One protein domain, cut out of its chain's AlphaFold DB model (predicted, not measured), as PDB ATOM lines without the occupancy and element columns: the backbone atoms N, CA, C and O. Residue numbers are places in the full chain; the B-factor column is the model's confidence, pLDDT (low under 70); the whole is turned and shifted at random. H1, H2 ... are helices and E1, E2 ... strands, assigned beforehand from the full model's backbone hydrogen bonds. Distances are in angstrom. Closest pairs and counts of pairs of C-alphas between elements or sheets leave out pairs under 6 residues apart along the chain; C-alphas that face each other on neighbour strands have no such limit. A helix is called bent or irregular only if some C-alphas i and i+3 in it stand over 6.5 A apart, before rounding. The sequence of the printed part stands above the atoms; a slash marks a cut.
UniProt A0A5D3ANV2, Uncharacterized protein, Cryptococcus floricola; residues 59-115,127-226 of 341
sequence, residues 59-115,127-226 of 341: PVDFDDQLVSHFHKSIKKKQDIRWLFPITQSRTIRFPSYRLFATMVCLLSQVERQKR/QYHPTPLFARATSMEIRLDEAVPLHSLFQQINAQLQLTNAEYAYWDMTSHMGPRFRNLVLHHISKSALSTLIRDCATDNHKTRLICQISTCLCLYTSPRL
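What this domain is: This is residues 59 to 115 and 127 to 226 of the 341 residues of an uncharacterized protein of Cryptococcus floricola (UniProt A0A5D3ANV2). A small wall of three parallel strands has H3 and H7 over one face; the long H3 stands up from the sheet into the core, where H1, H4 and H5 pack round it. H2 and H6 lie toward opposite ends of the longest axis, and residues 202 to 207, of which 202 is the last residue of H6, stick out from the body. The printed part has 157 residues, in the order H1 H2 E1 H3 E2 H4 H5 E3 H6 H7, mostly helix, with the sheet order E1 E2 E3. It is compact, with a radius of gyration of the C-alphas of 15.1 A and spans of 46 by 34 by 27 A.

Where its parts are: Begin at C-alpha 64, (-11.081, 10.561, -23.072), where H1 runs over residues 64 to 75, 16.7 A long. Next come H2, residues 81 to 88, 12.0 A, and E1, residues 91 to 94. H2 is only just irregular: C-alphas 82 and 85 are 6.7 A apart. From C-alpha 97, (-17.901, 15.475, -14.263), H3 runs 27.2 A to residue 115. Past the cut find E2, residues 139 to 143, 13.4 A; H4, residues 150 to 161, 16.1 A; H5, residues 172 to 176; E3, residues 183 to 187, 12.6 A; and H6, residues 191 to 202, 16.3 A. H7, residues 210 to 219, ends at C-alpha 219, (-34.224, 9.067, -14.477).

How they stand to each other: Look first at the sheet: E1 and E2 are parallel at 16 degrees, with N 94 and O 141 at 2.8 A. E2 and E3 are parallel at 16 degrees, with N 185 and O 140 at 2.7 A. E2, H4 H5, E3 is a strand-helix-strand unit, two parallel strands joined through helices, with a right-handed crossover. H3 and H7 on one face make two layers, sheet and helices. H3 stands up from the sheet at 43 degrees. H1 touches H3 at a shallow tilt of 16 degrees, the same way, C-alphas 71 and 106 being closest at 6.6 A. H3 touches H4 with residues 98 to 105 alone, closest at C-alphas 102 and 157, 6.3 A. H3 touches H5 with residues 104 to 111 alone, closest at C-alphas 108 and 172, 5.0 A. H5 touches H7, closest at C-alphas 174 and 218, 5.1 A. H6 and H7 only just touch, with 3 pairs of C-alphas within 8 A, closest at 197 and 210, 6.0 A. H2 touches no helix but is near H1. Every O i to N i+4 pair is within hydrogen-bond range in H1, H3, H4, H6 and H7; H2 has 2 of 4, and H5 has 0 of 1 but 2 of 2 O i to N i+3 pairs.

The domain as a whole: The C-alphas farthest apart, of Asp 79 and Ala 202, are 46.9 A apart. Residues 116 to 126 are not printed, and C-alphas 115 and 127 are 10.0 A apart across the cut. Of the links printed whole, none is long. Mean pLDDT of the printed part is 75.7; residues 77 to 78, 147, 164 to 171 and 188 to 226 are under 70.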
ATOM      1  N   PRO A  59     -17.220  -3.289 -13.963       89.38
ATOM      2  CA  PRO A  59     -17.306  -1.848 -14.137       89.38
ATOM      3  C   PRO A  59     -16.584  -1.382 -15.404       89.38
ATOM      4  O   PRO A  59     -15.534  -1.923 -15.748       89.38
ATOM      5  N   VAL A  60     -17.146  -0.377 -16.072       91.06
ATOM      6  CA  VAL A  60     -16.515   0.297 -17.213       91.06
ATOM      7  C   VAL A  60     -16.174   1.724 -16.816       91.06
ATOM      8  O   VAL A  60     -17.066   2.485 -16.430       91.06
ATOM      9  N   ASP A  61     -14.899   2.071 -16.944       91.31
ATOM     10  CA  ASP A  61     -14.390   3.425 -16.761       91.31
ATOM     11  C   ASP A  61     -14.431   4.170 -18.100       91.31
ATOM     12  O   ASP A  61     -13.906   3.699 -19.108       91.31
ATOM     13  N   PHE A  62     -15.104   5.320 -18.124       91.62
ATOM     14  CA  PHE A  62     -15.100   6.217 -19.274       91.62
ATOM     15  C   PHE A  62     -13.858   7.093 -19.215       91.62
ATOM     16  O   PHE A  62     -13.681   7.842 -18.261       91.62
ATOM     17  N   ASP A  63     -13.033   7.036 -20.248       91.19
ATOM     18  CA  ASP A  63     -11.880   7.909 -20.429       91.19
ATOM     19  C   ASP A  63     -12.031   8.765 -21.698       91.19
ATOM     20  O   ASP A  63     -12.977   8.618 -22.485       91.19
ATOM     21  N   ASP A  64     -11.091   9.686 -21.899       87.94
ATOM     22  CA  ASP A  64     -11.081  10.561 -23.072       87.94
ATOM     23  C   ASP A  64     -10.945   9.774 -24.384       87.94
ATOM     24  O   ASP A  64     -11.496  10.175 -25.414       87.94
ATOM     25  N   GLN A  65     -10.251   8.629 -24.369       90.38
ATOM     26  CA  GLN A  65     -10.065   7.796 -25.554       90.38
ATOM     27  C   GLN A  65     -11.385   7.156 -25.993       90.38
ATOM     28  O   GLN A  65     -11.733   7.208 -27.176       90.38
ATOM     29  N   LEU A  66     -12.146   6.598 -25.054       89.25
ATOM     30  CA  LEU A  66     -13.447   5.989 -25.285       89.25
ATOM     31  C   LEU A  66     -14.472   7.035 -25.732       89.25
ATOM     32  O   LEU A  66     -15.209   6.797 -26.692       89.25
ATOM     33  N   VAL A  67     -14.471   8.220 -25.117       89.25
ATOM     34  CA  VAL A  67     -15.323   9.348 -25.534       89.25
ATOM     35  C   VAL A  67     -14.954   9.840 -26.938       89.25
ATOM     36  O   VAL A  67     -15.836  10.065 -27.770       89.25
ATOM     37  N   SER A  68     -13.661   9.949 -27.249       88.88
ATOM     38  CA  SER A  68     -13.174  10.306 -28.586       88.88
ATOM     39  C   SER A  68     -13.575   9.266 -29.633       88.88
ATOM     40  O   SER A  68     -14.044   9.619 -30.719       88.88
ATOM     41  N   HIS A  69     -13.462   7.975 -29.307       88.06
ATOM     42  CA  HIS A  69     -13.899   6.891 -30.182       88.06
ATOM     43  C   HIS A  69     -15.415   6.939 -30.417       88.06
ATOM     44  O   HIS A  69     -15.858   6.869 -31.564       88.06
ATOM     45  N   PHE A  70     -16.207   7.180 -29.369       89.44
ATOM     46  CA  PHE A  70     -17.654   7.362 -29.486       89.44
ATOM     47  C   PHE A  70     -18.014   8.561 -30.374       89.44
ATOM     48  O   PHE A  70     -18.887   8.483 -31.235       89.44
ATOM     49  N   HIS A  71     -17.320   9.687 -30.213       88.62
ATOM     50  CA  HIS A  71     -17.539  10.861 -31.052       88.62
ATOM     51  C   HIS A  71     -17.218  10.577 -32.531       88.62
ATOM     52  O   HIS A  71     -17.972  10.982 -33.422       88.62
ATOM     53  N   LYS A  72     -16.141   9.833 -32.814       87.00
ATOM     54  CA  LYS A  72     -15.805   9.400 -34.180       87.00
ATOM     55  C   LYS A  72     -16.890   8.501 -34.778       87.00
ATOM     56  O   LYS A  72     -17.237   8.703 -35.944       87.00
ATOM     57  N   SER A  73     -17.463   7.583 -33.997       85.06
ATOM     58  CA  SER A  73     -18.509   6.668 -34.477       85.06
ATOM     59  C   SER A  73     -19.836   7.373 -34.787       85.06
ATOM     60  O   SER A  73     -20.599   6.911 -35.632       85.06
ATOM     61  N   ILE A  74     -20.099   8.538 -34.181       83.06
ATOM     62  CA  ILE A  74     -21.236   9.398 -34.557       83.06
ATOM     63  C   ILE A  74     -21.021  10.028 -35.939       83.06
ATOM     64  O   ILE A  74     -21.968  10.172 -36.712       83.06
ATOM     65  N   LYS A  75     -19.784  10.428 -36.254       78.31
ATOM     66  CA  LYS A  75     -19.452  11.150 -37.493       78.31
ATOM     67  C   LYS A  75     -19.227  10.224 -38.692       78.31
ATOM     68  O   LYS A  75     -19.495  10.630 -39.820       78.31
ATOM     69  N   LYS A  76     -18.719   9.006 -38.480       75.25
ATOM     70  CA  LYS A  76     -18.322   8.069 -39.548       75.25
ATOM     71  C   LYS A  76     -18.854   6.667 -39.284       75.25
ATOM     72  O   LYS A  76     -18.904   6.241 -38.137       75.25
ATOM     73  N   LYS A  77     -19.202   5.929 -40.348       69.62
ATOM     74  CA  LYS A  77     -19.674   4.537 -40.250       69.62
ATOM     75  C   LYS A  77     -18.522   3.684 -39.726       69.62
ATOM     76  O   LYS A  77     -17.508   3.547 -40.401       69.62
ATOM     77  N   GLN A  78     -18.668   3.175 -38.509       69.88
ATOM     78  CA  GLN A  78     -17.666   2.357 -37.830       69.88
ATOM     79  C   GLN A  78     -18.314   1.087 -37.293       69.88
ATOM     80  O   GLN A  78     -19.525   1.050 -37.064       69.88
ATOM     81  N   ASP A  79     -17.501   0.050 -37.096       73.88
ATOM     82  CA  ASP A  79     -17.927  -1.089 -36.295       73.88
ATOM     83  C   ASP A  79     -18.159  -0.605 -34.861       73.88
ATOM     84  O   ASP A  79     -17.288   0.006 -34.248       73.88
ATOM     85  N   ILE A  80     -19.358  -0.848 -34.348       78.25
ATOM     86  CA  ILE A  80     -19.797  -0.440 -33.014       78.25
ATOM     87  C   ILE A  80     -19.884  -1.626 -32.046       78.25
ATOM     88  O   ILE A  80     -20.398  -1.477 -30.938       78.25
ATOM     89  N   ARG A  81     -19.408  -2.820 -32.436       76.38
ATOM     90  CA  ARG A  81     -19.365  -4.004 -31.556       76.38
ATOM     91  C   ARG A  81     -18.601  -3.740 -30.260       76.38
ATOM     92  O   ARG A  81     -18.945  -4.315 -29.232       76.38
ATOM     93  N   TRP A  82     -17.650  -2.806 -30.275       80.75
ATOM     94  CA  TRP A  82     -16.933  -2.345 -29.084       80.75
ATOM     95  C   TRP A  82     -17.836  -1.682 -28.026       80.75
ATOM     96  O   TRP A  82     -17.432  -1.577 -26.872       80.75
ATOM     97  N   LEU A  83     -19.072  -1.285 -28.362       86.00
ATOM     98  CA  LEU A  83     -20.068  -0.822 -27.386       86.00
ATOM     99  C   LEU A  83     -20.703  -1.977 -26.599       86.00
ATOM    100  O   LEU A  83     -21.324  -1.744 -25.562       86.00
ATOM    101  N   PHE A  84     -20.576  -3.225 -27.060       82.38
ATOM    102  CA  PHE A  84     -21.233  -4.366 -26.429       82.38
ATOM    103  C   PHE A  84     -20.839  -4.555 -24.952       82.38
ATOM    104  O   PHE A  84     -21.753  -4.684 -24.133       82.38
ATOM    105  N   PRO A  85     -19.552  -4.497 -24.552       80.81
ATOM    106  CA  PRO A  85     -19.173  -4.540 -23.139       80.81
ATOM    107  C   PRO A  85     -19.857  -3.453 -22.298       80.81
ATOM    108  O   PRO A  85     -20.345  -3.740 -21.206       80.81
ATOM    109  N   ILE A  86     -20.006  -2.236 -22.837       89.44
ATOM    110  CA  ILE A  86     -20.700  -1.124 -22.163       89.44
ATOM    111  C   ILE A  86     -22.169  -1.487 -21.902       89.44
ATOM    112  O   ILE A  86     -22.675  -1.266 -20.804       89.44
ATOM    113  N   THR A  87     -22.840  -2.128 -22.870       86.81
ATOM    114  CA  THR A  87     -24.241  -2.563 -22.704       86.81
ATOM    115  C   THR A  87     -24.446  -3.627 -21.635       86.81
ATOM    116  O   THR A  87     -25.540  -3.713 -21.065       86.81
ATOM    117  N   GLN A  88     -23.422  -4.439 -21.361       86.56
ATOM    118  CA  GLN A  88     -23.486  -5.534 -20.394       86.56
ATOM    119  C   GLN A  88     -22.986  -5.154 -19.000       86.56
ATOM    120  O   GLN A  88     -23.316  -5.850 -18.031       86.56
ATOM    121  N   SER A  89     -22.252  -4.049 -18.886       90.19
ATOM    122  CA  SER A  89     -21.695  -3.592 -17.621       90.19
ATOM    123  C   SER A  89     -22.785  -3.280 -16.595       90.19
ATOM    124  O   SER A  89     -23.839  -2.717 -16.906       90.19
ATOM    125  N   ARG A  90     -22.530  -3.649 -15.334       91.38
ATOM    126  CA  ARG A  90     -23.424  -3.332 -14.209       91.38
ATOM    127  C   ARG A  90     -23.138  -1.975 -13.580       91.38
ATOM    128  O   ARG A  90     -24.036  -1.448 -12.914       91.38
ATOM    129  N   THR A  91     -21.939  -1.438 -13.786       91.69
ATOM    130  CA  THR A  91     -21.470  -0.201 -13.161       91.69
ATOM    131  C   THR A  91     -20.744   0.647 -14.190       91.69
ATOM    132  O   THR A  91     -19.729   0.230 -14.735       91.69
ATOM    133  N   ILE A  92     -21.246   1.853 -14.419       93.06
ATOM    134  CA  ILE A  92     -20.618   2.825 -15.313       93.06
ATOM    135  C   ILE A  92     -19.915   3.879 -14.473       93.06
ATOM    136  O   ILE A  92     -20.533   4.422 -13.562       93.06
ATOM    137  N   ARG A  93     -18.648   4.169 -14.759       93.38
ATOM    138  CA  ARG A  93     -17.847   5.122 -13.991       93.38
ATOM    139  C   ARG A  93     -17.382   6.270 -14.868       93.38
ATOM    140  O   ARG A  93     -16.773   6.057 -15.911       93.38
ATOM    141  N   PHE A  94     -17.641   7.484 -14.407       92.12
ATOM    142  CA  PHE A  94     -17.135   8.717 -14.988       92.12
ATOM    143  C   PHE A  94     -16.118   9.334 -14.018       92.12
ATOM    144  O   PHE A  94     -16.511   9.818 -12.948       92.12
ATOM    145  N   PRO A  95     -14.816   9.309 -14.354       89.00
ATOM    146  CA  PRO A  95     -13.756   9.805 -13.485       89.00
ATOM    147  C   PRO A  95     -13.694  11.336 -13.431       89.00
ATOM    148  O   PRO A  95     -13.011  11.866 -12.559       89.00
ATOM    149  N   SER A  96     -14.439  12.043 -14.283       88.00
ATOM    150  CA  SER A  96     -14.674  13.484 -14.176       88.00
ATOM    151  C   SER A  96     -16.118  13.833 -14.505       88.00
ATOM    152  O   SER A  96     -16.814  13.121 -15.244       88.00
ATOM    153  N   TYR A  97     -16.563  14.973 -13.989       85.00
ATOM    154  CA  TYR A  97     -17.901  15.475 -14.263       85.00
ATOM    155  C   TYR A  97     -18.043  15.902 -15.729       85.00
ATOM    156  O   TYR A  97     -19.089  15.705 -16.355       85.00
ATOM    157  N   ARG A  98     -16.950  16.399 -16.313       88.69
ATOM    158  CA  ARG A  98     -16.861  16.774 -17.725       88.69
ATOM    159  C   ARG A  98     -17.005  15.583 -18.672       88.69
ATOM    160  O   ARG A  98     -17.677  15.716 -19.696       88.69
ATOM    161  N   LEU A  99     -16.443  14.417 -18.339       91.88
ATOM    162  CA  LEU A  99     -16.611  13.198 -19.141       91.88
ATOM    163  C   LEU A  99     -18.064  12.724 -19.137       91.88
ATOM    164  O   LEU A  99     -18.607  12.402 -20.194       91.88
ATOM    165  N   PHE A 100     -18.718  12.763 -17.971       90.25
ATOM    166  CA  PHE A 100     -20.153  12.499 -17.871       90.25
ATOM    167  C   PHE A 100     -20.953  13.451 -18.768       90.25
ATOM    168  O   PHE A 100     -21.729  12.999 -19.614       90.25
ATOM    169  N   ALA A 101     -20.726  14.760 -18.637       88.38
ATOM    170  CA  ALA A 101     -21.433  15.760 -19.430       88.38
ATOM    171  C   ALA A 101     -21.188  15.580 -20.939       88.38
ATOM    172  O   ALA A 101     -22.124  15.664 -21.735       88.38
ATOM    173  N   THR A 102     -19.953  15.256 -21.329       91.19
ATOM    174  CA  THR A 102     -19.593  15.005 -22.730       91.19
ATOM    175  C   THR A 102     -20.349  13.814 -23.285       91.19
ATOM    176  O   THR A 102     -20.943  13.898 -24.361       91.19
ATOM    177  N   MET A 103     -20.388  12.722 -22.527       90.88
ATOM    178  CA  MET A 103     -21.082  11.518 -22.946       90.88
ATOM    179  C   MET A 103     -22.589  11.750 -23.105       90.88
ATOM    180  O   MET A 103     -23.177  11.277 -24.078       90.88
ATOM    181  N   VAL A 104     -23.200  12.539 -22.214       88.88
ATOM    182  CA  VAL A 104     -24.605  12.958 -22.340       88.88
ATOM    183  C   VAL A 104     -24.827  13.714 -23.653       88.88
ATOM    184  O   VAL A 104     -25.693  13.318 -24.430       88.88
ATOM    185  N   CYS A 105     -24.009  14.726 -23.964       88.44
ATOM    186  CA  CYS A 105     -24.112  15.468 -25.226       88.44
ATOM    187  C   CYS A 105     -23.990  14.558 -26.461       88.44
ATOM    188  O   CYS A 105     -24.761  14.705 -27.413       88.44
ATOM    189  N   LEU A 106     -23.045  13.613 -26.453       89.62
ATOM    190  CA  LEU A 106     -22.834  12.677 -27.560       89.62
ATOM    191  C   LEU A 106     -24.025  11.726 -27.752       89.62
ATOM    192  O   LEU A 106     -24.467  11.524 -28.884       89.62
ATOM    193  N   LEU A 107     -24.589  11.184 -26.668       89.25
ATOM    194  CA  LEU A 107     -25.788  10.339 -26.735       89.25
ATOM    195  C   LEU A 107     -26.995  11.111 -27.263       89.25
ATOM    196  O   LEU A 107     -27.721  10.609 -28.120       89.25
ATOM    197  N   SER A 108     -27.162  12.369 -26.857       86.12
ATOM    198  CA  SER A 108     -28.211  13.225 -27.413       86.12
ATOM    199  C   SER A 108     -28.072  13.416 -28.919       86.12
ATOM    200  O   SER A 108     -29.069  13.400 -29.639       86.12
ATOM    201  N   GLN A 109     -26.848  13.545 -29.438       86.19
ATOM    202  CA  GLN A 109     -26.645  13.599 -30.888       86.19
ATOM    203  C   GLN A 109     -27.054  12.295 -31.576       86.19
ATOM    204  O   GLN A 109     -27.738  12.354 -32.600       86.19
ATOM    205  N   VAL A 110     -26.696  11.136 -31.011       86.19
ATOM    206  CA  VAL A 110     -27.113   9.820 -31.530       86.19
ATOM    207  C   VAL A 110     -28.636   9.740 -31.624       86.19
ATOM    208  O   VAL A 110     -29.177   9.464 -32.696       86.19
ATOM    209  N   GLU A 111     -29.343  10.036 -30.534       84.56
ATOM    210  CA  GLU A 111     -30.803   9.927 -30.477       84.56
ATOM    211  C   GLU A 111     -31.497  10.913 -31.419       84.56
ATOM    212  O   GLU A 111     -32.466  10.567 -32.097       84.56
ATOM    213  N   ARG A 112     -30.973  12.130 -31.554       81.00
ATOM    214  CA  ARG A 112     -31.503  13.112 -32.510       81.00
ATOM    215  C   ARG A 112     -31.306  12.689 -33.952       81.00
ATOM    216  O   ARG A 112     -32.229  12.838 -34.753       81.00
ATOM    217  N   GLN A 113     -30.128  12.171 -34.295       80.50
ATOM    218  CA  GLN A 113     -29.870  11.662 -35.639       80.50
ATOM    219  C   GLN A 113     -30.807  10.491 -35.968       80.50
ATOM    220  O   GLN A 113     -31.360  10.463 -37.068       80.50
ATOM    221  N   LYS A 114     -31.084   9.605 -34.997       79.56
ATOM    222  CA  LYS A 114     -32.096   8.544 -35.129       79.56
ATOM    223  C   LYS A 114     -33.514   9.098 -35.323       79.56
ATOM    224  O   LYS A 114     -34.210   8.686 -36.249       79.56
ATOM    225  N   ARG A 115     -33.952  10.062 -34.497       77.81
ATOM    226  CA  ARG A 115     -35.313  10.646 -34.559       77.81
ATOM    227  C   ARG A 115     -35.588  11.410 -35.844       77.81
ATOM    228  O   ARG A 115     -36.679  11.295 -36.395       77.81
ATOM    229  N   GLN A 127     -27.188   4.619 -36.678       71.38
ATOM    230  CA  GLN A 127     -28.360   3.731 -36.736       71.38
ATOM    231  C   GLN A 127     -28.141   2.445 -35.937       71.38
ATOM    232  O   GLN A 127     -29.072   1.920 -35.332       71.38
ATOM    233  N   TYR A 128     -26.905   1.962 -35.913       75.19
ATOM    234  CA  TYR A 128     -26.563   0.723 -35.238       75.19
ATOM    235  C   TYR A 128     -26.333   0.916 -33.733       75.19
ATOM    236  O   TYR A 128     -26.350  -0.070 -33.001       75.19
ATOM    237  N   HIS A 129     -26.131   2.153 -33.243       84.50
ATOM    238  CA  HIS A 129     -25.831   2.387 -31.826       84.50
ATOM    239  C   HIS A 129     -26.934   1.789 -30.937       84.50
ATOM    240  O   HIS A 129     -28.116   2.021 -31.203       84.50
ATOM    241  N   PRO A 130     -26.591   1.072 -29.858       83.75
ATOM    242  CA  PRO A 130     -27.586   0.485 -28.975       83.75
ATOM    243  C   PRO A 130     -28.340   1.573 -28.199       83.75
ATOM    244  O   PRO A 130     -27.738   2.476 -27.612       83.75
ATOM    245  N   THR A 131     -29.665   1.448 -28.160       84.94
ATOM    246  CA  THR A 131     -30.536   2.199 -27.247       84.94
ATOM    247  C   THR A 131     -31.459   1.184 -26.565       84.94
ATOM    248  O   THR A 131     -32.247   0.549 -27.269       84.94
ATOM    249  N   PRO A 132     -31.364   0.972 -25.237       88.00
ATOM    250  CA  PRO A 132     -30.468   1.653 -24.298       88.00
ATOM    251  C   PRO A 132     -28.987   1.248 -24.425       88.00
ATOM    252  O   PRO A 132     -28.678   0.080 -24.655       88.00
ATOM    253  N   LEU A 133     -28.065   2.200 -24.206       90.69
ATOM    254  CA  LEU A 133     -26.619   1.910 -24.149       90.69
ATOM    255  C   LEU A 133     -26.237   1.297 -22.798       90.69
ATOM    256  O   LEU A 133     -25.425   0.388 -22.754       90.69
ATOM    257  N   PHE A 134     -26.856   1.734 -21.702       90.56
ATOM    258  CA  PHE A 134     -26.606   1.253 -20.342       90.56
ATOM    259  C   PHE A 134     -27.693   0.259 -19.906       90.56
ATOM    260  O   PHE A 134     -28.246   0.331 -18.808       90.56
ATOM    261  N   ALA A 135     -28.026  -0.682 -20.795       87.56
ATOM    262  CA  ALA A 135     -29.156  -1.601 -20.647       87.56
ATOM    263  C   ALA A 135     -29.096  -2.463 -19.371       87.56
ATOM    264  O   ALA A 135     -30.126  -2.752 -18.753       87.56
ATOM    265  N   ARG A 136     -27.893  -2.905 -18.983       88.81
ATOM    266  CA  ARG A 136     -27.656  -3.747 -17.798       88.81
ATOM    267  C   ARG A 136     -27.134  -2.978 -16.589       88.81
ATOM    268  O   ARG A 136     -27.022  -3.584 -15.518       88.81
ATOM    269  N   ALA A 137     -26.868  -1.682 -16.734       89.69
ATOM    270  CA  ALA A 137     -26.329  -0.876 -15.656       89.69
ATOM    271  C   ALA A 137     -27.318  -0.817 -14.487       89.69
ATOM    272  O   ALA A 137     -28.507  -0.531 -14.638       89.69
ATOM    273  N   THR A 138     -26.801  -1.106 -13.301       88.19
ATOM    274  CA  THR A 138     -27.516  -0.982 -12.026       88.19
ATOM    275  C   THR A 138     -27.025   0.220 -11.232       88.19
ATOM    276  O   THR A 138     -27.780   0.761 -10.421       88.19
ATOM    277  N   SER A 139     -25.782   0.637 -11.491       87.50
ATOM    278  CA  SER A 139     -25.089   1.724 -10.817       87.50
ATOM    279  C   SER A 139     -24.376   2.635 -11.815       87.50
ATOM    280  O   SER A 139     -23.855   2.163 -12.828       87.50
ATOM    281  N   MET A 140     -24.327   3.927 -11.510       89.25
ATOM    282  CA  MET A 140     -23.486   4.902 -12.198       89.25
ATOM    283  C   MET A 140     -22.728   5.721 -11.167       89.25
ATOM    284  O   MET A 140     -23.334   6.256 -10.247       89.25
ATOM    285  N   GLU A 141     -21.416   5.804 -11.319       90.06
ATOM    286  CA  GLU A 141     -20.513   6.522 -10.431       90.06
ATOM    287  C   GLU A 141     -19.969   7.744 -11.175       90.06
ATOM    288  O   GLU A 141     -19.451   7.610 -12.281       90.06
ATOM    289  N   ILE A 142     -20.103   8.938 -10.601       86.56
ATOM    290  CA  ILE A 142     -19.656  10.194 -11.215       86.56
ATOM    291  C   ILE A 142     -18.791  10.939 -10.212       86.56
ATOM    292  O   ILE A 142     -19.237  11.232  -9.103       86.56
ATOM    293  N   ARG A 143     -17.561  11.271 -10.594       84.81
ATOM    294  CA  ARG A 143     -16.688  12.147  -9.812       84.81
ATOM    295  C   ARG A 143     -17.014  13.614 -10.099       84.81
ATOM    296  O   ARG A 143     -17.057  14.011 -11.254       84.81
ATOM    297  N   LEU A 144     -17.245  14.403  -9.049       77.62
ATOM    298  CA  LEU A 144     -17.579  15.830  -9.135       77.62
ATOM    299  C   LEU A 144     -16.358  16.700  -8.816       77.62
ATOM    300  O   LEU A 144     -16.183  17.184  -7.698       77.62
ATOM    301  N   ASP A 145     -15.497  16.870  -9.811       74.38
ATOM    302  CA  ASP A 145     -14.278  17.679  -9.755       74.38
ATOM    303  C   ASP A 145     -14.516  19.168 -10.056       74.38
ATOM    304  O   ASP A 145     -13.893  20.026  -9.426       74.38
ATOM    305  N   GLU A 146     -15.461  19.486 -10.942       70.50
ATOM    306  CA  GLU A 146     -15.763  20.858 -11.365       70.50
ATOM    307  C   GLU A 146     -17.008  21.458 -10.687       70.50
ATOM    308  O   GLU A 146     -18.009  20.785 -10.439       70.50
ATOM    309  N   ALA A 147     -16.967  22.771 -10.437       67.12
ATOM    310  CA  ALA A 147     -18.040  23.547  -9.807       67.12
ATOM    311  C   ALA A 147     -18.941  24.277 -10.820       67.12
ATOM    312  O   ALA A 147     -19.432  25.373 -10.544       67.12
ATOM    313  N   VAL A 148     -19.114  23.696 -12.008       71.88
ATOM    314  CA  VAL A 148     -19.812  24.318 -13.140       71.88
ATOM    315  C   VAL A 148     -21.216  23.717 -13.278       71.88
ATOM    316  O   VAL A 148     -21.355  22.494 -13.228       71.88
ATOM    317  N   PRO A 149     -22.279  24.520 -13.477       73.19
ATOM    318  CA  PRO A 149     -23.611  23.989 -13.754       73.19
ATOM    319  C   PRO A 149     -23.619  23.087 -14.993       73.19
ATOM    320  O   PRO A 149     -22.966  23.387 -15.995       73.19
ATOM    321  N   LEU A 150     -24.416  22.010 -14.968       75.75
ATOM    322  CA  LEU A 150     -24.453  21.034 -16.068       75.75
ATOM    323  C   LEU A 150     -24.786  21.687 -17.422       75.75
ATOM    324  O   LEU A 150     -24.215  21.332 -18.448       75.75
ATOM    325  N   HIS A 151     -25.671  22.687 -17.412       76.50
ATOM    326  CA  HIS A 151     -26.044  23.444 -18.606       76.50
ATOM    327  C   HIS A 151     -24.852  24.174 -19.241       76.50
ATOM    328  O   HIS A 151     -24.655  24.093 -20.452       76.50
ATOM    329  N   SER A 152     -24.036  24.844 -18.426       81.25
ATOM    330  CA  SER A 152     -22.849  25.557 -18.895       81.25
ATOM    331  C   SER A 152     -21.807  24.587 -19.454       81.25
ATOM    332  O   SER A 152     -21.199  24.873 -20.483       81.25
ATOM    333  N   LEU A 153     -21.651  23.403 -18.844       84.06
ATOM    334  CA  LEU A 153     -20.809  22.344 -19.410       84.06
ATOM    335  C   LEU A 153     -21.310  21.898 -20.782       84.06
ATOM    336  O   LEU A 153     -20.513  21.796 -21.711       84.06
ATOM    337  N   PHE A 154     -22.617  21.687 -20.945       85.38
ATOM    338  CA  PHE A 154     -23.179  21.322 -22.245       85.38
ATOM    339  C   PHE A 154     -22.898  22.380 -23.313       85.38
ATOM    340  O   PHE A 154     -22.522  22.021 -24.425       85.38
ATOM    341  N   GLN A 155     -23.023  23.670 -22.992       84.06
ATOM    342  CA  GLN A 155     -22.686  24.752 -23.925       84.06
ATOM    343  C   GLN A 155     -21.209  24.708 -24.338       84.06
ATOM    344  O   GLN A 155     -20.910  24.706 -25.533       84.06
ATOM    345  N   GLN A 156     -20.291  24.591 -23.371       88.62
ATOM    346  CA  GLN A 156     -18.853  24.493 -23.643       88.62
ATOM    347  C   GLN A 156     -18.516  23.279 -24.516       88.62
ATOM    348  O   GLN A 156     -17.793  23.400 -25.502       88.62
ATOM    349  N   ILE A 157     -19.055  22.108 -24.175       89.31
ATOM    350  CA  ILE A 157     -18.801  20.854 -24.893       89.31
ATOM    351  C   ILE A 157     -19.366  20.920 -26.311       89.31
ATOM    352  O   ILE A 157     -18.705  20.495 -27.257       89.31
ATOM    353  N   ASN A 158     -20.569  21.471 -26.484       85.44
ATOM    354  CA  ASN A 158     -21.167  21.630 -27.805       85.44
ATOM    355  C   ASN A 158     -20.312  22.515 -28.709       85.44
ATOM    356  O   ASN A 158     -20.121  22.162 -29.872       85.44
ATOM    357  N   ALA A 159     -19.781  23.620 -28.175       86.00
ATOM    358  CA  ALA A 159     -18.873  24.494 -28.908       86.00
ATOM    359  C   ALA A 159     -17.569  23.764 -29.274       86.00
ATOM    360  O   ALA A 159     -17.157  23.784 -30.431       86.00
ATOM    361  N   GLN A 160     -16.966  23.049 -28.318       89.19
ATOM    362  CA  GLN A 160     -15.714  22.311 -28.527       89.19
ATOM    363  C   GLN A 160     -15.844  21.177 -29.550       89.19
ATOM    364  O   GLN A 160     -14.963  20.981 -30.383       89.19
ATOM    365  N   LEU A 161     -16.935  20.413 -29.492       86.12
ATOM    366  CA  LEU A 161     -17.140  19.236 -30.338       86.12
ATOM    367  C   LEU A 161     -17.949  19.533 -31.611       86.12
ATOM    368  O   LEU A 161     -18.129  18.633 -32.439       86.12
ATOM    369  N   GLN A 162     -18.391  20.785 -31.786       85.69
ATOM    370  CA  GLN A 162     -19.214  21.260 -32.903       85.69
ATOM    371  C   GLN A 162     -20.503  20.432 -33.060       85.69
ATOM    372  O   GLN A 162     -20.839  19.943 -34.141       85.69
ATOM    373  N   LEU A 163     -21.213  20.217 -31.949       81.44
ATOM    374  CA  LEU A 163     -22.438  19.412 -31.913       81.44
ATOM    375  C   LEU A 163     -23.676  20.276 -32.196       81.44
ATOM    376  O   LEU A 163     -23.761  21.425 -31.772       81.44
ATOM    377  N   THR A 164     -24.692  19.719 -32.866       69.75
ATOM    378  CA  THR A 164     -25.893  20.495 -33.228       69.75
ATOM    379  C   THR A 164     -26.825  20.737 -32.028       69.75
ATOM    380  O   THR A 164     -27.394  19.785 -31.492       69.75
ATOM    381  N   ASN A 165     -27.012  22.002 -31.620       62.03
ATOM    382  CA  ASN A 165     -28.034  22.508 -30.677       62.03
ATOM    383  C   ASN A 165     -28.348  21.618 -29.454       62.03
ATOM    384  O   ASN A 165     -29.515  21.328 -29.169       62.03
ATOM    385  N   ALA A 166     -27.351  21.115 -28.719       55.50
ATOM    386  CA  ALA A 166     -27.589  20.180 -27.607       55.50
ATOM    387  C   ALA A 166     -28.092  20.833 -26.301       55.50
ATOM    388  O   ALA A 166     -27.988  20.227 -25.239       55.50
ATOM    389  N   GLU A 167     -28.706  22.020 -26.361       53.75
ATOM    390  CA  GLU A 167     -29.324  22.694 -25.200       53.75
ATOM    391  C   GLU A 167     -30.365  21.822 -24.470       53.75
ATOM    392  O   GLU A 167     -30.618  22.011 -23.283       53.75
ATOM    393  N   TYR A 168     -30.885  20.791 -25.147       55.59
ATOM    394  CA  TYR A 168     -31.856  19.820 -24.629       55.59
ATOM    395  C   TYR A 168     -31.286  18.407 -24.431       55.59
ATOM    396  O   TYR A 168     -32.024  17.429 -24.542       55.59
ATOM    397  N   ALA A 169     -29.983  18.268 -24.162       62.00
ATOM    398  CA  ALA A 169     -29.342  16.960 -23.987       62.00
ATOM    399  C   ALA A 169     -29.910  16.127 -22.811       62.00
ATOM    400  O   ALA A 169     -29.805  14.900 -22.791       62.00
ATOM    401  N   TYR A 170     -30.582  16.797 -21.868       66.12
ATOM    402  CA  TYR A 170     -31.185  16.225 -20.661       66.12
ATOM    403  C   TYR A 170     -32.089  15.012 -20.914       66.12
ATOM    404  O   TYR A 170     -32.043  14.042 -20.163       66.12
ATOM    405  N   TRP A 171     -32.915  15.059 -21.959       66.75
ATOM    406  CA  TRP A 171     -33.963  14.060 -22.173       66.75
ATOM    407  C   TRP A 171     -33.440  12.778 -22.811       66.75
ATOM    408  O   TRP A 171     -33.937  11.691 -22.528       66.75
ATOM    409  N   ASP A 172     -32.417  12.887 -23.651       76.81
ATOM    410  CA  ASP A 172     -31.965  11.773 -24.482       76.81
ATOM    411  C   ASP A 172     -31.147  10.751 -23.684       76.81
ATOM    412  O   ASP A 172     -31.155   9.571 -24.006       76.81
ATOM    413  N   MET A 173     -30.510  11.164 -22.587       79.00
ATOM    414  CA  MET A 173     -29.800  10.237 -21.701       79.00
ATOM    415  C   MET A 173     -30.749   9.216 -21.050       79.00
ATOM    416  O   MET A 173     -30.370   8.063 -20.840       79.00
ATOM    417  N   THR A 174     -32.005   9.593 -20.799       76.88
ATOM    418  CA  THR A 174     -32.990   8.712 -20.154       76.88
ATOM    419  C   THR A 174     -33.299   7.460 -20.980       76.88
ATOM    420  O   THR A 174     -33.461   6.384 -20.404       76.88
ATOM    421  N   SER A 175     -33.299   7.550 -22.318       80.94
ATOM    422  CA  SER A 175     -33.529   6.393 -23.199       80.94
ATOM    423  C   SER A 175     -32.351   5.419 -23.211       80.94
ATOM    424  O   SER A 175     -32.510   4.263 -23.605       80.94
ATOM    425  N   HIS A 176     -31.174   5.854 -22.749       87.50
ATOM    426  CA  HIS A 176     -29.996   5.008 -22.615       87.50
ATOM    427  C   HIS A 176     -29.912   4.273 -21.281       87.50
ATOM    428  O   HIS A 176     -29.072   3.381 -21.158       87.50
ATOM    429  N   MET A 177     -30.790   4.568 -20.322       85.06
ATOM    430  CA  MET A 177     -30.806   3.908 -19.021       85.06
ATOM    431  C   MET A 177     -31.701   2.668 -19.036       85.06
ATOM    432  O   MET A 177     -32.858   2.705 -19.449       85.06
ATOM    433  N   GLY A 178     -31.161   1.539 -18.574       81.69
ATOM    434  CA  GLY A 178     -31.925   0.302 -18.445       81.69
ATOM    435  C   GLY A 178     -32.923   0.322 -17.274       81.69
ATOM    436  O   GLY A 178     -32.711   1.018 -16.280       81.69
ATOM    437  N   PRO A 179     -33.960  -0.538 -17.297       79.88
ATOM    438  CA  PRO A 179     -34.990  -0.611 -16.246       79.88
ATOM    439  C   PRO A 179     -34.460  -1.106 -14.888       79.88
ATOM    440  O   PRO A 179     -35.161  -1.083 -13.880       79.88
ATOM    441  N   ARG A 180     -33.223  -1.615 -14.855       81.00
ATOM    442  CA  ARG A 180     -32.558  -2.100 -13.637       81.00
ATOM    443  C   ARG A 180     -31.713  -1.030 -12.952       81.00
ATOM    444  O   ARG A 180     -31.129  -1.329 -11.910       81.00
ATOM    445  N   PHE A 181     -31.646   0.176 -13.509       81.12
ATOM    446  CA  PHE A 181     -30.887   1.260 -12.916       81.12
ATOM    447  C   PHE A 181     -31.507   1.698 -11.588       81.12
ATOM    448  O   PHE A 181     -32.706   1.975 -11.497       81.12
ATOM    449  N   ARG A 182     -30.688   1.695 -10.534       77.75
ATOM    450  CA  ARG A 182     -31.150   1.947  -9.163       77.75
ATOM    451  C   ARG A 182     -30.203   2.809  -8.352       77.75
ATOM    452  O   ARG A 182     -30.673   3.422  -7.405       77.75
ATOM    453  N   ASN A 183     -28.920   2.865  -8.697       78.69
ATOM    454  CA  ASN A 183     -27.918   3.531  -7.875       78.69
ATOM    455  C   ASN A 183     -27.207   4.635  -8.664       78.69
ATOM    456  O   ASN A 183     -26.588   4.372  -9.691       78.69
ATOM    457  N   LEU A 184     -27.249   5.860  -8.153       80.38
ATOM    458  CA  LEU A 184     -26.393   6.956  -8.609       80.38
ATOM    459  C   LEU A 184     -25.384   7.248  -7.507       80.38
ATOM    460  O   LEU A 184     -25.804   7.617  -6.423       80.38
ATOM    461  N   VAL A 185     -24.085   7.107  -7.745       78.94
ATOM    462  CA  VAL A 185     -23.040   7.385  -6.757       78.94
ATOM    463  C   VAL A 185     -22.256   8.624  -7.173       78.94
ATOM    464  O   VAL A 185     -21.592   8.629  -8.203       78.94
ATOM    465  N   LEU A 186     -22.308   9.683  -6.374       77.06
ATOM    466  CA  LEU A 186     -21.551  10.909  -6.620       77.06
ATOM    467  C   LEU A 186     -20.304  10.909  -5.742       77.06
ATOM    468  O   LEU A 186     -20.424  10.875  -4.523       77.06
ATOM    469  N   HIS A 187     -19.122  10.921  -6.346       76.12
ATOM    470  CA  HIS A 187     -17.834  10.835  -5.668       76.12
ATOM    471  C   HIS A 187     -17.124  12.188  -5.594       76.12
ATOM    472  O   HIS A 187     -17.227  13.004  -6.507       76.12
ATOM    473  N   HIS A 188     -16.282  12.345  -4.564       62.94
ATOM    474  CA  HIS A 188     -15.174  13.308  -4.534       62.94
ATOM    475  C   HIS A 188     -15.573  14.759  -4.853       62.94
ATOM    476  O   HIS A 188     -14.913  15.409  -5.657       62.94
ATOM    477  N   ILE A 189     -16.618  15.264  -4.201       62.88
ATOM    478  CA  ILE A 189     -17.082  16.644  -4.380       62.88
ATOM    479  C   ILE A 189     -16.003  17.624  -3.889       62.88
ATOM    480  O   ILE A 189     -15.670  17.626  -2.703       62.88
ATOM    481  N   SER A 190     -15.434  18.436  -4.787       60.41
ATOM    482  CA  SER A 190     -14.483  19.503  -4.424       60.41
ATOM    483  C   SER A 190     -15.150  20.584  -3.549       60.41
ATOM    484  O   SER A 190     -16.369  20.734  -3.586       60.41
ATOM    485  N   LYS A 191     -14.389  21.371  -2.760       58.69
ATOM    486  CA  LYS A 191     -14.945  22.460  -1.906       58.69
ATOM    487  C   LYS A 191     -15.803  23.440  -2.722       58.69
ATOM    488  O   LYS A 191     -16.854  23.877  -2.255       58.69
ATOM    489  N   SER A 192     -15.382  23.749  -3.949       59.81
ATOM    490  CA  SER A 192     -16.109  24.607  -4.888       59.81
ATOM    491  C   SER A 192     -17.341  23.915  -5.485       59.81
ATOM    492  O   SER A 192     -18.410  24.515  -5.509       59.81
ATOM    493  N   ALA A 193     -17.251  22.643  -5.894       59.62
ATOM    494  CA  ALA A 193     -18.422  21.898  -6.370       59.62
ATOM    495  C   ALA A 193     -19.463  21.709  -5.258       59.62
ATOM    496  O   ALA A 193     -20.667  21.752  -5.505       59.62
ATOM    497  N   LEU A 194     -19.000  21.569  -4.015       58.84
ATOM    498  CA  LEU A 194     -19.827  21.463  -2.824       58.84
ATOM    499  C   LEU A 194     -20.537  22.787  -2.535       58.84
ATOM    500  O   LEU A 194     -21.731  22.777  -2.267       58.84
ATOM    501  N   SER A 195     -19.843  23.925  -2.630       57.06
ATOM    502  CA  SER A 195     -20.447  25.242  -2.396       57.06
ATOM    503  C   SER A 195     -21.464  25.624  -3.474       57.06
ATOM    504  O   SER A 195     -22.509  26.177  -3.134       57.06
ATOM    505  N   THR A 196     -21.226  25.267  -4.739       57.75
ATOM    506  CA  THR A 196     -22.222  25.390  -5.818       57.75
ATOM    507  C   THR A 196     -23.423  24.484  -5.550       57.75
ATOM    508  O   THR A 196     -24.557  24.945  -5.571       57.75
ATOM    509  N   LEU A 197     -23.195  23.226  -5.158       56.47
ATOM    510  CA  LEU A 197     -24.268  22.291  -4.808       56.47
ATOM    511  C   LEU A 197     -25.108  22.785  -3.616       56.47
ATOM    512  O   LEU A 197     -26.327  22.639  -3.641       56.47
ATOM    513  N   ILE A 198     -24.487  23.400  -2.601       52.19
ATOM    514  CA  ILE A 198     -25.170  24.030  -1.457       52.19
ATOM    515  C   ILE A 198     -25.982  25.248  -1.910       52.19
ATOM    516  O   ILE A 198     -27.157  25.351  -1.562       52.19
ATOM    517  N   ARG A 199     -25.368  26.158  -2.678       53.06
ATOM    518  CA  ARG A 199     -25.998  27.395  -3.167       53.06
ATOM    519  C   ARG A 199     -27.240  27.078  -3.991       53.06
ATOM    520  O   ARG A 199     -28.324  27.539  -3.651       53.06
ATOM    521  N   ASP A 200     -27.092  26.177  -4.956       49.44
ATOM    522  CA  ASP A 200     -28.168  25.721  -5.835       49.44
ATOM    523  C   ASP A 200     -29.255  24.942  -5.072       49.44
ATOM    524  O   ASP A 200     -30.400  24.839  -5.513       49.44
ATOM    525  N   CYS A 201     -28.931  24.363  -3.909       47.62
ATOM    526  CA  CYS A 201     -29.922  23.719  -3.049       47.62
ATOM    527  C   CYS A 201     -30.685  24.694  -2.145       47.62
ATOM    528  O   CYS A 201     -31.820  24.367  -1.793       47.62
ATOM    529  N   ALA A 202     -30.077  25.818  -1.755       41.78
ATOM    530  CA  ALA A 202     -30.645  26.807  -0.840       41.78
ATOM    531  C   ALA A 202     -31.571  27.814  -1.542       41.78
ATOM    532  O   ALA A 202     -32.539  28.271  -0.942       41.78
ATOM    533  N   THR A 203     -31.308  28.132  -2.810       45.75
ATOM    534  CA  THR A 203     -32.152  29.014  -3.624       45.75
ATOM    535  C   THR A 203     -33.275  28.206  -4.277       45.75
ATOM    536  O   THR A 203     -33.183  27.804  -5.437       45.75
ATOM    537  N   ASP A 204     -34.322  27.890  -3.516       38.41
ATOM    538  CA  ASP A 204     -35.535  27.290  -4.076       38.41
ATOM    539  C   ASP A 204     -36.318  28.359  -4.849       38.41
ATOM    540  O   ASP A 204     -36.965  29.220  -4.268       38.41
ATOM    541  N   ASN A 205     -36.214  28.303  -6.173       39.34
ATOM    542  CA  ASN A 205     -37.305  28.585  -7.098       39.34
ATOM    543  C   ASN A 205     -36.999  27.809  -8.381       39.34
ATOM    544  O   ASN A 205     -36.161  28.198  -9.185       39.34
ATOM    545  N   HIS A 206     -37.602  26.624  -8.482       42.66
ATOM    546  CA  HIS A 206     -37.747  25.792  -9.678       42.66
ATOM    547  C   HIS A 206     -36.762  26.049 -10.839       42.66
ATOM    548  O   HIS A 206     -37.092  26.805 -11.748       42.66
ATOM    549  N   LYS A 207     -35.624  25.324 -10.882       39.53
ATOM    550  CA  LYS A 207     -35.238  24.492 -12.057       39.53
ATOM    551  C   LYS A 207     -33.850  23.853 -12.052       39.53
ATOM    552  O   LYS A 207     -33.642  22.964 -12.872       39.53
ATOM    553  N   THR A 208     -32.916  24.171 -11.165       45.56
ATOM    554  CA  THR A 208     -31.554  23.622 -11.341       45.56
ATOM    555  C   THR A 208     -30.842  23.390 -10.025       45.56
ATOM    556  O   THR A 208     -30.269  24.298  -9.447       45.56
ATOM    557  N   ARG A 209     -30.850  22.135  -9.573       61.50
ATOM    558  CA  ARG A 209     -29.950  21.656  -8.519       61.50
ATOM    559  C   ARG A 209     -29.025  20.627  -9.142       61.50
ATOM    560  O   ARG A 209     -29.558  19.747  -9.796       61.50
ATOM    561  N   LEU A 210     -27.711  20.662  -8.925       58.06
ATOM    562  CA  LEU A 210     -26.754  19.750  -9.584       58.06
ATOM    563  C   LEU A 210     -27.164  18.264  -9.506       58.06
ATOM    564  O   LEU A 210     -27.263  17.580 -10.521       58.06
ATOM    565  N   ILE A 211     -27.509  17.776  -8.307       59.56
ATOM    566  CA  ILE A 211     -27.990  16.396  -8.113       59.56
ATOM    567  C   ILE A 211     -29.335  16.180  -8.797       59.56
ATOM    568  O   ILE A 211     -29.540  15.131  -9.400       59.56
ATOM    569  N   CYS A 212     -30.249  17.150  -8.732       59.56
ATOM    570  CA  CYS A 212     -31.522  17.049  -9.437       59.56
ATOM    571  C   CYS A 212     -31.312  17.087 -10.949       59.56
ATOM    572  O   CYS A 212     -31.966  16.326 -11.619       59.56
ATOM    573  N   GLN A 213     -30.390  17.875 -11.498       63.91
ATOM    574  CA  GLN A 213     -30.069  17.918 -12.923       63.91
ATOM    575  C   GLN A 213     -29.476  16.589 -13.381       63.91
ATOM    576  O   GLN A 213     -29.928  16.057 -14.385       63.91
ATOM    577  N   ILE A 214     -28.528  16.019 -12.628       68.38
ATOM    578  CA  ILE A 214     -27.963  14.693 -12.916       68.38
ATOM    579  C   ILE A 214     -29.054  13.619 -12.797       68.38
ATOM    580  O   ILE A 214     -29.212  12.797 -13.694       68.38
ATOM    581  N   SER A 215     -29.855  13.644 -11.732       61.31
ATOM    582  CA  SER A 215     -30.948  12.680 -11.526       61.31
ATOM    583  C   SER A 215     -32.034  12.817 -12.594       61.31
ATOM    584  O   SER A 215     -32.541  11.815 -13.079       61.31
ATOM    585  N   THR A 216     -32.348  14.045 -13.004       63.25
ATOM    586  CA  THR A 216     -33.250  14.385 -14.106       63.25
ATOM    587  C   THR A 216     -32.684  13.827 -15.411       63.25
ATOM    588  O   THR A 216     -33.359  13.028 -16.050       63.25
ATOM    589  N   CYS A 217     -31.424  14.127 -15.754       66.19
ATOM    590  CA  CYS A 217     -30.738  13.544 -16.914       66.19
ATOM    591  C   CYS A 217     -30.832  12.014 -16.943       66.19
ATOM    592  O   CYS A 217     -30.962  11.421 -18.007       66.19
ATOM    593  N   LEU A 218     -30.745  11.361 -15.784       64.25
ATOM    594  CA  LEU A 218     -30.694   9.905 -15.710       64.25
ATOM    595  C   LEU A 218     -32.074   9.239 -15.640       64.25
ATOM    596  O   LEU A 218     -32.234   8.140 -16.163       64.25
ATOM    597  N   CYS A 219     -33.064   9.826 -14.968       57.75
ATOM    598  CA  CYS A 219     -34.224   9.067 -14.477       57.75
ATOM    599  C   CYS A 219     -35.535   9.858 -14.410       57.75
ATOM    600  O   CYS A 219     -36.384   9.530 -13.586       57.75
ATOM    601  N   LEU A 220     -35.735  10.846 -15.285       51.75
ATOM    602  CA  LEU A 220     -36.921  11.715 -15.305       51.75
ATOM    603  C   LEU A 220     -38.286  11.021 -15.082       51.75
ATOM    604  O   LEU A 220     -39.161  11.663 -14.515       51.75
ATOM    605  N   TYR A 221     -38.479   9.741 -15.452       43.84
ATOM    606  CA  TYR A 221     -39.796   9.085 -15.353       43.84
ATOM    607  C   TYR A 221     -39.826   7.567 -15.068       43.84
ATOM    608  O   TYR A 221     -40.906   6.984 -15.060       43.84
ATOM    609  N   THR A 222     -38.698   6.881 -14.848       43.94
ATOM    610  CA  THR A 222     -38.672   5.401 -14.965       43.94
ATOM    611  C   THR A 222     -38.478   4.617 -13.669       43.94
ATOM    612  O   THR A 222     -38.755   3.419 -13.659       43.94
ATOM    613  N   SER A 223     -38.031   5.233 -12.568       48.69
ATOM    614  CA  SER A 223     -37.732   4.476 -11.345       48.69
ATOM    615  C   SER A 223     -38.202   5.195 -10.077       48.69
ATOM    616  O   SER A 223     -37.511   6.092  -9.595       48.69
ATOM    617  N   PRO A 224     -39.315   4.762  -9.449       51.00
ATOM    618  CA  PRO A 224     -39.746   5.279  -8.146       51.00
ATOM    619  C   PRO A 224     -38.800   4.888  -6.987       51.00
ATOM    620  O   PRO A 224     -39.120   5.123  -5.826       51.00
ATOM    621  N   ARG A 225     -37.652   4.251  -7.271       59.81
ATOM    622  CA  ARG A 225     -36.702   3.711  -6.280       59.81
ATOM    623  C   ARG A 225     -35.238   4.050  -6.590       59.81
ATOM    624  O   ARG A 225     -34.350   3.282  -6.211       59.81
ATOM    625  N   LEU A 226     -34.968   5.153  -7.294       64.50
ATOM    626  CA  LEU A 226     -33.591   5.623  -7.457       64.50
ATOM    627  C   LEU A 226     -32.997   5.921  -6.073       64.50
ATOM    628  O   LEU A 226     -33.466   6.798  -5.356       64.50
TER     629      LEU A 226